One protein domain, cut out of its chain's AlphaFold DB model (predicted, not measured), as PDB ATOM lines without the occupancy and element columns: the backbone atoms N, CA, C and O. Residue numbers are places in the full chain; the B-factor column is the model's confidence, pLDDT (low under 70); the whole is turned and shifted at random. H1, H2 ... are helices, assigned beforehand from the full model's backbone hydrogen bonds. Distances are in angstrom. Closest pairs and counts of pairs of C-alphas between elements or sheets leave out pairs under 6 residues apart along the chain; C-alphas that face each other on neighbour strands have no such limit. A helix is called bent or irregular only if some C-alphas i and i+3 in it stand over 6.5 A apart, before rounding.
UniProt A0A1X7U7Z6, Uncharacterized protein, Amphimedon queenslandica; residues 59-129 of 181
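What this domain is: This is residues 59 to 129 of the 181 residues of an uncharacterized protein of Amphimedon queenslandica (UniProt A0A1X7U7Z6). The long helix H4 and helix H1 extend toward opposite ends of a loose rod, with short H3 set crosswise between them. Residues 120 to 129 stick out at one end and 71 to 78 at the other. The 71 printed residues hold four named helices, H1 to H4 in order, and no named strand: all helix, radius of gyration of the C-alphas 14.0 A, spans 51 by 20 by 18 A.

Where its parts are: H4, residues 110 to 128, is 27.6 A long and ends at C-alpha 128 (26.187, 52.386, -21.906). H1, residues 59 to 72, begins at C-alpha 59 (43.952, 34.096, -11.305), runs 20.8 A and is only just irregular: C-alphas 60 and 63 are 6.7 A apart. H3 is residues 89 to 97, 12.6 A; H2 is residues 83 to 86, 5.4 A.

How they stand to each other: H4 touches H3 with residues 112 to 119 alone, about perpendicular at 77 degrees; the closest C-alphas, Val 93 and Pro 115, are 5.7 A apart. H1 touches H3 with residues 59 to 63 alone, about perpendicular at 84 degrees; the closest C-alphas, Ser 60 and Thr 95, are 3.8 A apart. H1 and H2 only just touch, with 3 pairs of C-alphas within 8 A, the closest Thr 66 and Leu 86 at 7.7 A. H4 is apart from H1 and H2. Every O i to N i+4 pair is within hydrogen-bond range in H3, 8 of 10 in H1 and 13 of 15 in H4; H2 is too short for one.

The domain as a whole: The C-alphas of Pro 77 and Ala 129, the two farthest apart, are 51.4 A apart. The printed part has no cut; the link from H3 to H4 is long, 12 residues. Mean pLDDT of the printed part is 70.2, with 31 residues under 70, among them 73 to 89.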
ATOM      1  N   ILE A  59      43.126  32.921 -11.638       78.38
ATOM      2  CA  ILE A  59      43.952  34.096 -11.305       78.38
ATOM      3  C   ILE A  59      43.513  34.730  -9.965       78.38
ATOM      4  O   ILE A  59      44.335  35.268  -9.224       78.38
ATOM      5  N   SER A  60      42.237  34.578  -9.595       76.50
ATOM      6  CA  SER A  60      41.662  35.013  -8.317       76.50
ATOM      7  C   SER A  60      42.281  34.385  -7.059       76.50
ATOM      8  O   SER A  60      42.009  34.851  -5.959       76.50
ATOM      9  N   ILE A  61      43.040  33.293  -7.191       78.31
ATOM     10  CA  ILE A  61      43.637  32.551  -6.067       78.31
ATOM     11  C   ILE A  61      45.045  33.081  -5.730       78.31
ATOM     12  O   ILE A  61      45.521  32.910  -4.607       78.31
ATOM     13  N   ILE A  62      45.690  33.798  -6.658       79.38
ATOM     14  CA  ILE A  62      47.078  34.264  -6.522       79.38
ATOM     15  C   ILE A  62      47.242  35.207  -5.321       79.38
ATOM     16  O   ILE A  62      48.172  35.049  -4.530       79.38
ATOM     17  N   ILE A  63      46.320  36.159  -5.140       76.56
ATOM     18  CA  ILE A  63      46.366  37.129  -4.033       76.56
ATOM     19  C   ILE A  63      46.125  36.451  -2.669       76.56
ATOM     20  O   ILE A  63      46.955  36.638  -1.773       76.56
ATOM     21  N   PRO A  64      45.064  35.635  -2.486       76.31
ATOM     22  CA  PRO A  64      44.873  34.845  -1.270       76.31
ATOM     23  C   PRO A  64      46.074  33.955  -0.924       76.31
ATOM     24  O   PRO A  64      46.544  34.004   0.211       76.31
ATOM     25  N   LEU A  65      46.618  33.207  -1.892       77.62
ATOM     26  CA  LEU A  65      47.778  32.338  -1.665       77.62
ATOM     27  C   LEU A  65      49.015  33.132  -1.261       77.62
ATOM     28  O   LEU A  65      49.671  32.782  -0.286       77.62
ATOM     29  N   THR A  66      49.305  34.237  -1.948       76.69
ATOM     30  CA  THR A  66      50.447  35.099  -1.611       76.69
ATOM     31  C   THR A  66      50.327  35.636  -0.188       76.69
ATOM     32  O   THR A  66      51.293  35.616   0.573       76.69
ATOM     33  N   LYS A  67      49.124  36.064   0.213       75.31
ATOM     34  CA  LYS A  67      48.851  36.537   1.575       75.31
ATOM     35  C   LYS A  67      49.008  35.423   2.614       75.31
ATOM     36  O   LYS A  67      49.536  35.672   3.696       75.31
ATOM     37  N   MET A  68      48.566  34.205   2.305       75.31
ATOM     38  CA  MET A  68      48.697  33.051   3.197       75.31
ATOM     39  C   MET A  68      50.148  32.602   3.355       75.31
ATOM     40  O   MET A  68      50.584  32.370   4.479       75.31
ATOM     41  N   LEU A  69      50.905  32.552   2.259       75.88
ATOM     42  CA  LEU A  69      52.333  32.249   2.283       75.88
ATOM     43  C   LEU A  69      53.098  33.307   3.073       75.88
ATOM     44  O   LEU A  69      53.868  32.950   3.958       75.88
ATOM     45  N   LEU A  70      52.806  34.595   2.858       74.69
ATOM     46  CA  LEU A  70      53.431  35.680   3.614       74.69
ATOM     47  C   LEU A  70      53.153  35.570   5.120       74.69
ATOM     48  O   LEU A  70      54.051  35.783   5.930       74.69
ATOM     49  N   LYS A  71      51.921  35.206   5.500       74.88
ATOM     50  CA  LYS A  71      51.548  34.962   6.900       74.88
ATOM     51  C   LYS A  71      52.249  33.728   7.477       74.88
ATOM     52  O   LYS A  71      52.591  33.726   8.650       74.88
ATOM     53  N   ALA A  72      52.467  32.685   6.683       72.81
ATOM     54  CA  ALA A  72      53.223  31.517   7.125       72.81
ATOM     55  C   ALA A  72      54.723  31.831   7.287       72.81
ATOM     56  O   ALA A  72      55.376  31.273   8.165       72.81
ATOM     57  N   THR A  73      55.255  32.768   6.494       69.50
ATOM     58  CA  THR A  73      56.654  33.219   6.562       69.50
ATOM     59  C   THR A  73      56.891  34.435   7.451       69.50
ATOM     60  O   THR A  73      58.032  34.864   7.569       69.50
ATOM     61  N   SER A  74      55.870  35.018   8.091       65.88
ATOM     62  CA  SER A  74      56.037  36.225   8.923       65.88
ATOM     63  C   SER A  74      56.920  36.001  10.154       65.88
ATOM     64  O   SER A  74      57.360  36.960  10.777       65.88
ATOM     65  N   ASN A  75      57.191  34.739  10.491       63.28
ATOM     66  CA  ASN A  75      58.135  34.354  11.536       63.28
ATOM     67  C   ASN A  75      59.601  34.406  11.063       63.28
ATOM     68  O   ASN A  75      60.504  34.257  11.880       63.28
ATOM     69  N   CYS A  76      59.855  34.631   9.768       57.44
ATOM     70  CA  CYS A  76      61.194  34.788   9.212       57.44
ATOM     71  C   CYS A  76      61.544  36.280   9.063       57.44
ATOM     72  O   CYS A  76      60.894  36.985   8.288       57.44
ATOM     73  N   PRO A  77      62.609  36.773   9.715       55.09
ATOM     74  CA  PRO A  77      62.949  38.198   9.746       55.09
ATOM     75  C   PRO A  77      63.495  38.783   8.426       55.09
ATOM     76  O   PRO A  77      63.860  39.952   8.405       55.09
ATOM     77  N   ASN A  78      63.570  38.014   7.329       55.25
ATOM     78  CA  ASN A  78      64.365  38.384   6.144       55.25
ATOM     79  C   ASN A  78      63.659  38.273   4.781       55.25
ATOM     80  O   ASN A  78      64.326  38.300   3.746       55.25
ATOM     81  N   VAL A  79      62.329  38.156   4.731       56.78
ATOM     82  CA  VAL A  79      61.629  38.151   3.435       56.78
ATOM     83  C   VAL A  79      61.345  39.601   3.015       56.78
ATOM     84  O   VAL A  79      60.582  40.280   3.707       56.78
ATOM     85  N   PRO A  80      61.929  40.116   1.912       59.53
ATOM     86  CA  PRO A  80      61.561  41.433   1.402       59.53
ATOM     87  C   PRO A  80      60.064  41.456   1.056       59.53
ATOM     88  O   PRO A  80      59.493  40.408   0.741       59.53
ATOM     89  N   PRO A  81      59.397  42.622   1.086       59.62
ATOM     90  CA  PRO A  81      57.993  42.712   0.713       59.62
ATOM     91  C   PRO A  81      57.840  42.355  -0.772       59.62
ATOM     92  O   PRO A  81      58.015  43.195  -1.646       59.62
ATOM     93  N   LEU A  82      57.511  41.093  -1.066       59.31
ATOM     94  CA  LEU A  82      57.241  40.591  -2.422       59.31
ATOM     95  C   LEU A  82      55.865  41.041  -2.944       59.31
ATOM     96  O   LEU A  82      55.552  40.873  -4.122       59.31
ATOM     97  N   TRP A  83      55.049  41.637  -2.071       58.06
ATOM     98  CA  TRP A  83      53.697  42.111  -2.365       58.06
ATOM     99  C   TRP A  83      53.599  43.020  -3.602       58.06
ATOM    100  O   TRP A  83      52.750  42.748  -4.451       58.06
ATOM    101  N   PRO A  84      54.467  44.038  -3.786       59.84
ATOM    102  CA  PRO A  84      54.376  44.933  -4.939       59.84
ATOM    103  C   PRO A  84      54.686  44.231  -6.266       59.84
ATOM    104  O   PRO A  84      54.262  44.696  -7.317       59.84
ATOM    105  N   LEU A  85      55.432  43.122  -6.226       57.03
ATOM    106  CA  LEU A  85      55.887  42.408  -7.417       57.03
ATOM    107  C   LEU A  85      54.876  41.343  -7.869       57.03
ATOM    108  O   LEU A  85      54.793  41.032  -9.054       57.03
ATOM    109  N   LEU A  86      54.086  40.813  -6.930       56.41
ATOM    110  CA  LEU A  86      53.116  39.741  -7.177       56.41
ATOM    111  C   LEU A  86      51.694  40.253  -7.436       56.41
ATOM    112  O   LEU A  86      50.915  39.578  -8.107       56.41
ATOM    113  N   VAL A  87      51.335  41.438  -6.937       63.81
ATOM    114  CA  VAL A  87      49.983  41.985  -7.107       63.81
ATOM    115  C   VAL A  87      49.918  42.851  -8.358       63.81
ATOM    116  O   VAL A  87      50.093  44.065  -8.319       63.81
ATOM    117  N   GLN A  88      49.624  42.215  -9.492       67.19
ATOM    118  CA  GLN A  88      49.204  42.934 -10.692       67.19
ATOM    119  C   GLN A  88      47.721  43.313 -10.619       67.19
ATOM    120  O   GLN A  88      46.882  42.573 -10.101       67.19
ATOM    121  N   GLU A  89      47.374  44.444 -11.227       67.56
ATOM    122  CA  GLU A  89      46.022  45.013 -11.222       67.56
ATOM    123  C   GLU A  89      44.949  44.034 -11.745       67.56
ATOM    124  O   GLU A  89      43.870  43.912 -11.169       67.56
ATOM    125  N   LYS A  90      45.274  43.241 -12.778       70.38
ATOM    126  CA  LYS A  90      44.374  42.210 -13.333       70.38
ATOM    127  C   LYS A  90      44.071  41.087 -12.336       70.38
ATOM    128  O   LYS A  90      42.958  40.560 -12.309       70.38
ATOM    129  N   MET A  91      45.040  40.744 -11.489       73.50
ATOM    130  CA  MET A  91      44.863  39.740 -10.439       73.50
ATOM    131  C   MET A  91      43.981  40.281  -9.314       73.50
ATOM    132  O   MET A  91      43.153  39.547  -8.775       73.50
ATOM    133  N   ALA A  92      44.100  41.578  -9.007       73.62
ATOM    134  CA  ALA A  92      43.251  42.255  -8.031       73.62
ATOM    135  C   ALA A  92      41.783  42.276  -8.469       73.62
ATOM    136  O   ALA A  92      40.914  41.898  -7.685       73.62
ATOM    137  N   VAL A  93      41.502  42.617  -9.729       75.75
ATOM    138  CA  VAL A  93      40.131  42.595 -10.269       75.75
ATOM    139  C   VAL A  93      39.560  41.170 -10.279       75.75
ATOM    140  O   VAL A  93      38.454  40.954  -9.791       75.75
ATOM    141  N   SER A  94      40.325  40.173 -10.740       77.69
ATOM    142  CA  SER A  94      39.883  38.766 -10.735       77.69
ATOM    143  C   SER A  94      39.608  38.235  -9.319       77.69
ATOM    144  O   SER A  94      38.624  37.534  -9.090       77.69
ATOM    145  N   THR A  95      40.439  38.612  -8.343       79.56
ATOM    146  CA  THR A  95      40.250  38.249  -6.927       79.56
ATOM    147  C   THR A  95      39.021  38.932  -6.327       79.56
ATOM    148  O   THR A  95      38.277  38.306  -5.576       79.56
ATOM    149  N   LEU A  96      38.775  40.193  -6.684       77.94
ATOM    150  CA  LEU A  96      37.624  40.961  -6.215       77.94
ATOM    151  C   LEU A  96      36.296  40.394  -6.742       77.94
ATOM    152  O   LEU A  96      35.313  40.356  -6.002       77.94
ATOM    153  N   LEU A  97      36.279  39.947  -8.001       78.38
ATOM    154  CA  LEU A  97      35.120  39.314  -8.636       78.38
ATOM    155  C   LEU A  97      34.820  37.924  -8.072       78.38
ATOM    156  O   LEU A  97      33.691  37.451  -8.184       78.38
ATOM    157  N   ASN A  98      35.798  37.272  -7.441       74.94
ATOM    158  CA  ASN A  98      35.576  35.981  -6.818       74.94
ATOM    159  C   ASN A  98      34.762  36.149  -5.515       74.94
ATOM    160  O   ASN A  98      35.252  36.775  -4.561       74.94
ATOM    161  N   PRO A  99      33.550  35.561  -5.419       69.12
ATOM    162  CA  PRO A  99      32.662  35.740  -4.271       69.12
ATOM    163  C   PRO A  99      33.275  35.321  -2.933       69.12
ATOM    164  O   PRO A  99      32.895  35.877  -1.902       69.12
ATOM    165  N   ARG A 100      34.220  34.370  -2.959       69.69
ATOM    166  CA  ARG A 100      34.910  33.846  -1.773       69.69
ATOM    167  C   ARG A 100      35.931  34.828  -1.205       69.69
ATOM    168  O   ARG A 100      36.158  34.846  -0.002       69.69
ATOM    169  N   PHE A 101      36.553  35.638  -2.058       72.38
ATOM    170  CA  PHE A 101      37.729  36.431  -1.697       72.38
ATOM    171  C   PHE A 101      37.410  37.911  -1.498       72.38
ATOM    172  O   PHE A 101      37.907  38.496  -0.533       72.38
ATOM    173  N   LYS A 102      36.547  38.496  -2.349       70.06
ATOM    174  CA  LYS A 102      36.047  39.884  -2.272       70.06
ATOM    175  C   LYS A 102      37.074  40.846  -1.651       70.06
ATOM    176  O   LYS A 102      38.166  41.008  -2.176       70.06
ATOM    177  N   LYS A 103      36.749  41.473  -0.512       69.31
ATOM    178  CA  LYS A 103      37.639  42.389   0.221       69.31
ATOM    179  C   LYS A 103      38.542  41.681   1.244       69.31
ATOM    180  O   LYS A 103      39.498  42.282   1.715       69.31
ATOM    181  N   LEU A 104      38.275  40.413   1.571       68.50
ATOM    182  CA  LEU A 104      39.006  39.638   2.588       68.50
ATOM    183  C   LEU A 104      40.439  39.293   2.156       68.50
ATOM    184  O   LEU A 104      41.341  39.155   2.993       68.50
ATOM    185  N   ALA A 105      40.666  39.163   0.850       65.81
ATOM    186  CA  ALA A 105      41.971  38.830   0.288       65.81
ATOM    187  C   ALA A 105      42.992  39.974   0.372       65.81
ATOM    188  O   ALA A 105      44.193  39.722   0.340       65.81
ATOM    189  N   PHE A 106      42.548  41.218   0.551       71.81
ATOM    190  CA  PHE A 106      43.425  42.385   0.565       71.81
ATOM    191  C   PHE A 106      43.854  42.734   1.998       71.81
ATOM    192  O   PHE A 106      43.139  42.450   2.959       71.81
ATOM    193  N   ALA A 107      45.083  43.224   2.170       65.44
ATOM    194  CA  ALA A 107      45.603  43.676   3.468       65.44
ATOM    195  C   ALA A 107      45.338  45.171   3.690       65.44
ATOM    196  O   ALA A 107      44.995  45.575   4.796       65.44
ATOM    197  N   ASP A 108      45.441  45.957   2.619       68.75
ATOM    198  CA  ASP A 108      45.123  47.377   2.593       68.75
ATOM    199  C   ASP A 108      43.840  47.593   1.788       68.75
ATOM    200  O   ASP A 108      43.773  47.224   0.616       68.75
ATOM    201  N   LEU A 109      42.824  48.168   2.436       64.88
ATOM    202  CA  LEU A 109      41.531  48.495   1.836       64.88
ATOM    203  C   LEU A 109      41.631  49.681   0.865       64.88
ATOM    204  O   LEU A 109      40.894  49.694  -0.118       64.88
ATOM    205  N   ALA A 110      42.567  50.612   1.077       65.12
ATOM    206  CA  ALA A 110      42.762  51.768   0.201       65.12
ATOM    207  C   ALA A 110      43.334  51.352  -1.166       65.12
ATOM    208  O   ALA A 110      42.925  51.866  -2.210       65.12
ATOM    209  N   ALA A 111      44.209  50.343  -1.185       64.44
ATOM    210  CA  ALA A 111      44.716  49.735  -2.415       64.44
ATOM    211  C   ALA A 111      43.631  48.997  -3.233       64.44
ATOM    212  O   ALA A 111      43.814  48.774  -4.429       64.44
ATOM    213  N   VAL A 112      42.488  48.638  -2.628       66.81
ATOM    214  CA  VAL A 112      41.356  47.973  -3.313       66.81
ATOM    215  C   VAL A 112      40.461  48.974  -4.046       66.81
ATOM    216  O   VAL A 112      39.796  48.617  -5.023       66.81
ATOM    217  N   ASP A 113      40.468  50.243  -3.636       70.94
ATOM    218  CA  ASP A 113      39.610  51.272  -4.227       70.94
ATOM    219  C   ASP A 113      39.990  51.606  -5.674       70.94
ATOM    220  O   ASP A 113      39.144  52.049  -6.450       70.94
ATOM    221  N   GLN A 114      41.246  51.392  -6.070       73.56
ATOM    222  CA  GLN A 114      41.681  51.555  -7.459       73.56
ATOM    223  C   GLN A 114      41.106  50.448  -8.377       73.56
ATOM    224  O   GLN A 114      40.401  50.800  -9.327       73.56
ATOM    225  N   PRO A 115      41.283  49.140  -8.082       71.62
ATOM    226  CA  PRO A 115      40.610  48.056  -8.805       71.62
ATOM    227  C   PRO A 115      39.081  48.192  -8.846       71.62
ATOM    228  O   PRO A 115      38.472  47.952  -9.885       71.62
ATOM    229  N   ILE A 116      38.450  48.612  -7.740       74.62
ATOM    230  CA  ILE A 116      36.993  48.824  -7.681       74.62
ATOM    231  C   ILE A 116      36.560  49.951  -8.623       74.62
ATOM    232  O   ILE A 116      35.569  49.799  -9.335       74.62
ATOM    233  N   ARG A 117      37.262  51.092  -8.620       76.94
ATOM    234  CA  ARG A 117      36.925  52.235  -9.485       76.94
ATOM    235  C   ARG A 117      37.020  51.874 -10.962       76.94
ATOM    236  O   ARG A 117      36.127  52.242 -11.717       76.94
ATOM    237  N   ARG A 118      38.040  51.107 -11.342       78.00
ATOM    238  CA  ARG A 118      38.199  50.612 -12.711       78.00
ATOM    239  C   ARG A 118      37.116  49.612 -13.104       78.00
ATOM    240  O   ARG A 118      36.539  49.729 -14.175       78.00
ATOM    241  N   LEU A 119      36.804  48.653 -12.233       77.56
ATOM    242  CA  LEU A 119      35.714  47.716 -12.499       77.56
ATOM    243  C   LEU A 119      34.393  48.467 -12.704       77.56
ATOM    244  O   LEU A 119      33.632  48.152 -13.609       77.56
ATOM    245  N   LYS A 120      34.139  49.498 -11.890       79.69
ATOM    246  CA  LYS A 120      32.966  50.360 -12.053       79.69
ATOM    247  C   LYS A 120      32.976  51.101 -13.389       79.69
ATOM    248  O   LYS A 120      31.932  51.136 -14.023       79.69
ATOM    249  N   SER A 121      34.106  51.664 -13.823       78.94
ATOM    250  CA  SER A 121      34.177  52.336 -15.128       78.94
ATOM    251  C   SER A 121      33.968  51.360 -16.286       78.94
ATOM    252  O   SER A 121      33.151  51.640 -17.149       78.94
ATOM    253  N   GLU A 122      34.593  50.177 -16.256       76.69
ATOM    254  CA  GLU A 122      34.396  49.154 -17.297       76.69
ATOM    255  C   GLU A 122      32.936  48.667 -17.352       76.69
ATOM    256  O   GLU A 122      32.379  48.503 -18.433       76.69
ATOM    257  N   VAL A 123      32.268  48.497 -16.204       77.31
ATOM    258  CA  VAL A 123      30.837  48.143 -16.161       77.31
ATOM    259  C   VAL A 123      29.961  49.270 -16.711       77.31
ATOM    260  O   VAL A 123      29.007  48.994 -17.434       77.31
ATOM    261  N   ILE A 124      30.264  50.533 -16.403       80.62
ATOM    262  CA  ILE A 124      29.528  51.692 -16.936       80.62
ATOM    263  C   ILE A 124      29.692  51.784 -18.460       80.62
ATOM    264  O   ILE A 124      28.704  51.988 -19.170       80.62
ATOM    265  N   ASP A 125      30.899  51.561 -18.973       76.62
ATOM    266  CA  ASP A 125      31.187  51.568 -20.411       76.62
ATOM    267  C   ASP A 125      30.459  50.421 -21.137       76.62
ATOM    268  O   ASP A 125      29.875  50.621 -22.199       76.62
ATOM    269  N   LEU A 126      30.393  49.231 -20.531       74.00
ATOM    270  CA  LEU A 126      29.641  48.091 -21.070       74.00
ATOM    271  C   LEU A 126      28.120  48.299 -21.024       74.00
ATOM    272  O   LEU A 126      27.412  47.896 -21.943       74.00
ATOM    273  N   THR A 127      27.609  48.941 -19.971       64.62
ATOM    274  CA  THR A 127      26.164  49.170 -19.785       64.62
ATOM    275  C   THR A 127      25.655  50.323 -20.654       64.62
ATOM    276  O   THR A 127      24.502  50.322 -21.071       64.62
ATOM    277  N   SER A 128      26.512  51.297 -20.974       59.66
ATOM    278  CA  SER A 128      26.187  52.386 -21.906       59.66
ATOM    279  C   SER A 128      26.281  51.976 -23.383       59.66
ATOM    280  O   SER A 128      25.713  52.655 -24.238       59.66
ATOM    281  N   ALA A 129      26.936  50.848 -23.685       56.12
ATOM    282  CA  ALA A 129      27.083  50.309 -25.036       56.12
ATOM    283  C   ALA A 129      25.965  49.334 -25.475       56.12
ATOM    284  O   ALA A 129      25.966  48.911 -26.632       56.12
TER     285      ALA A 129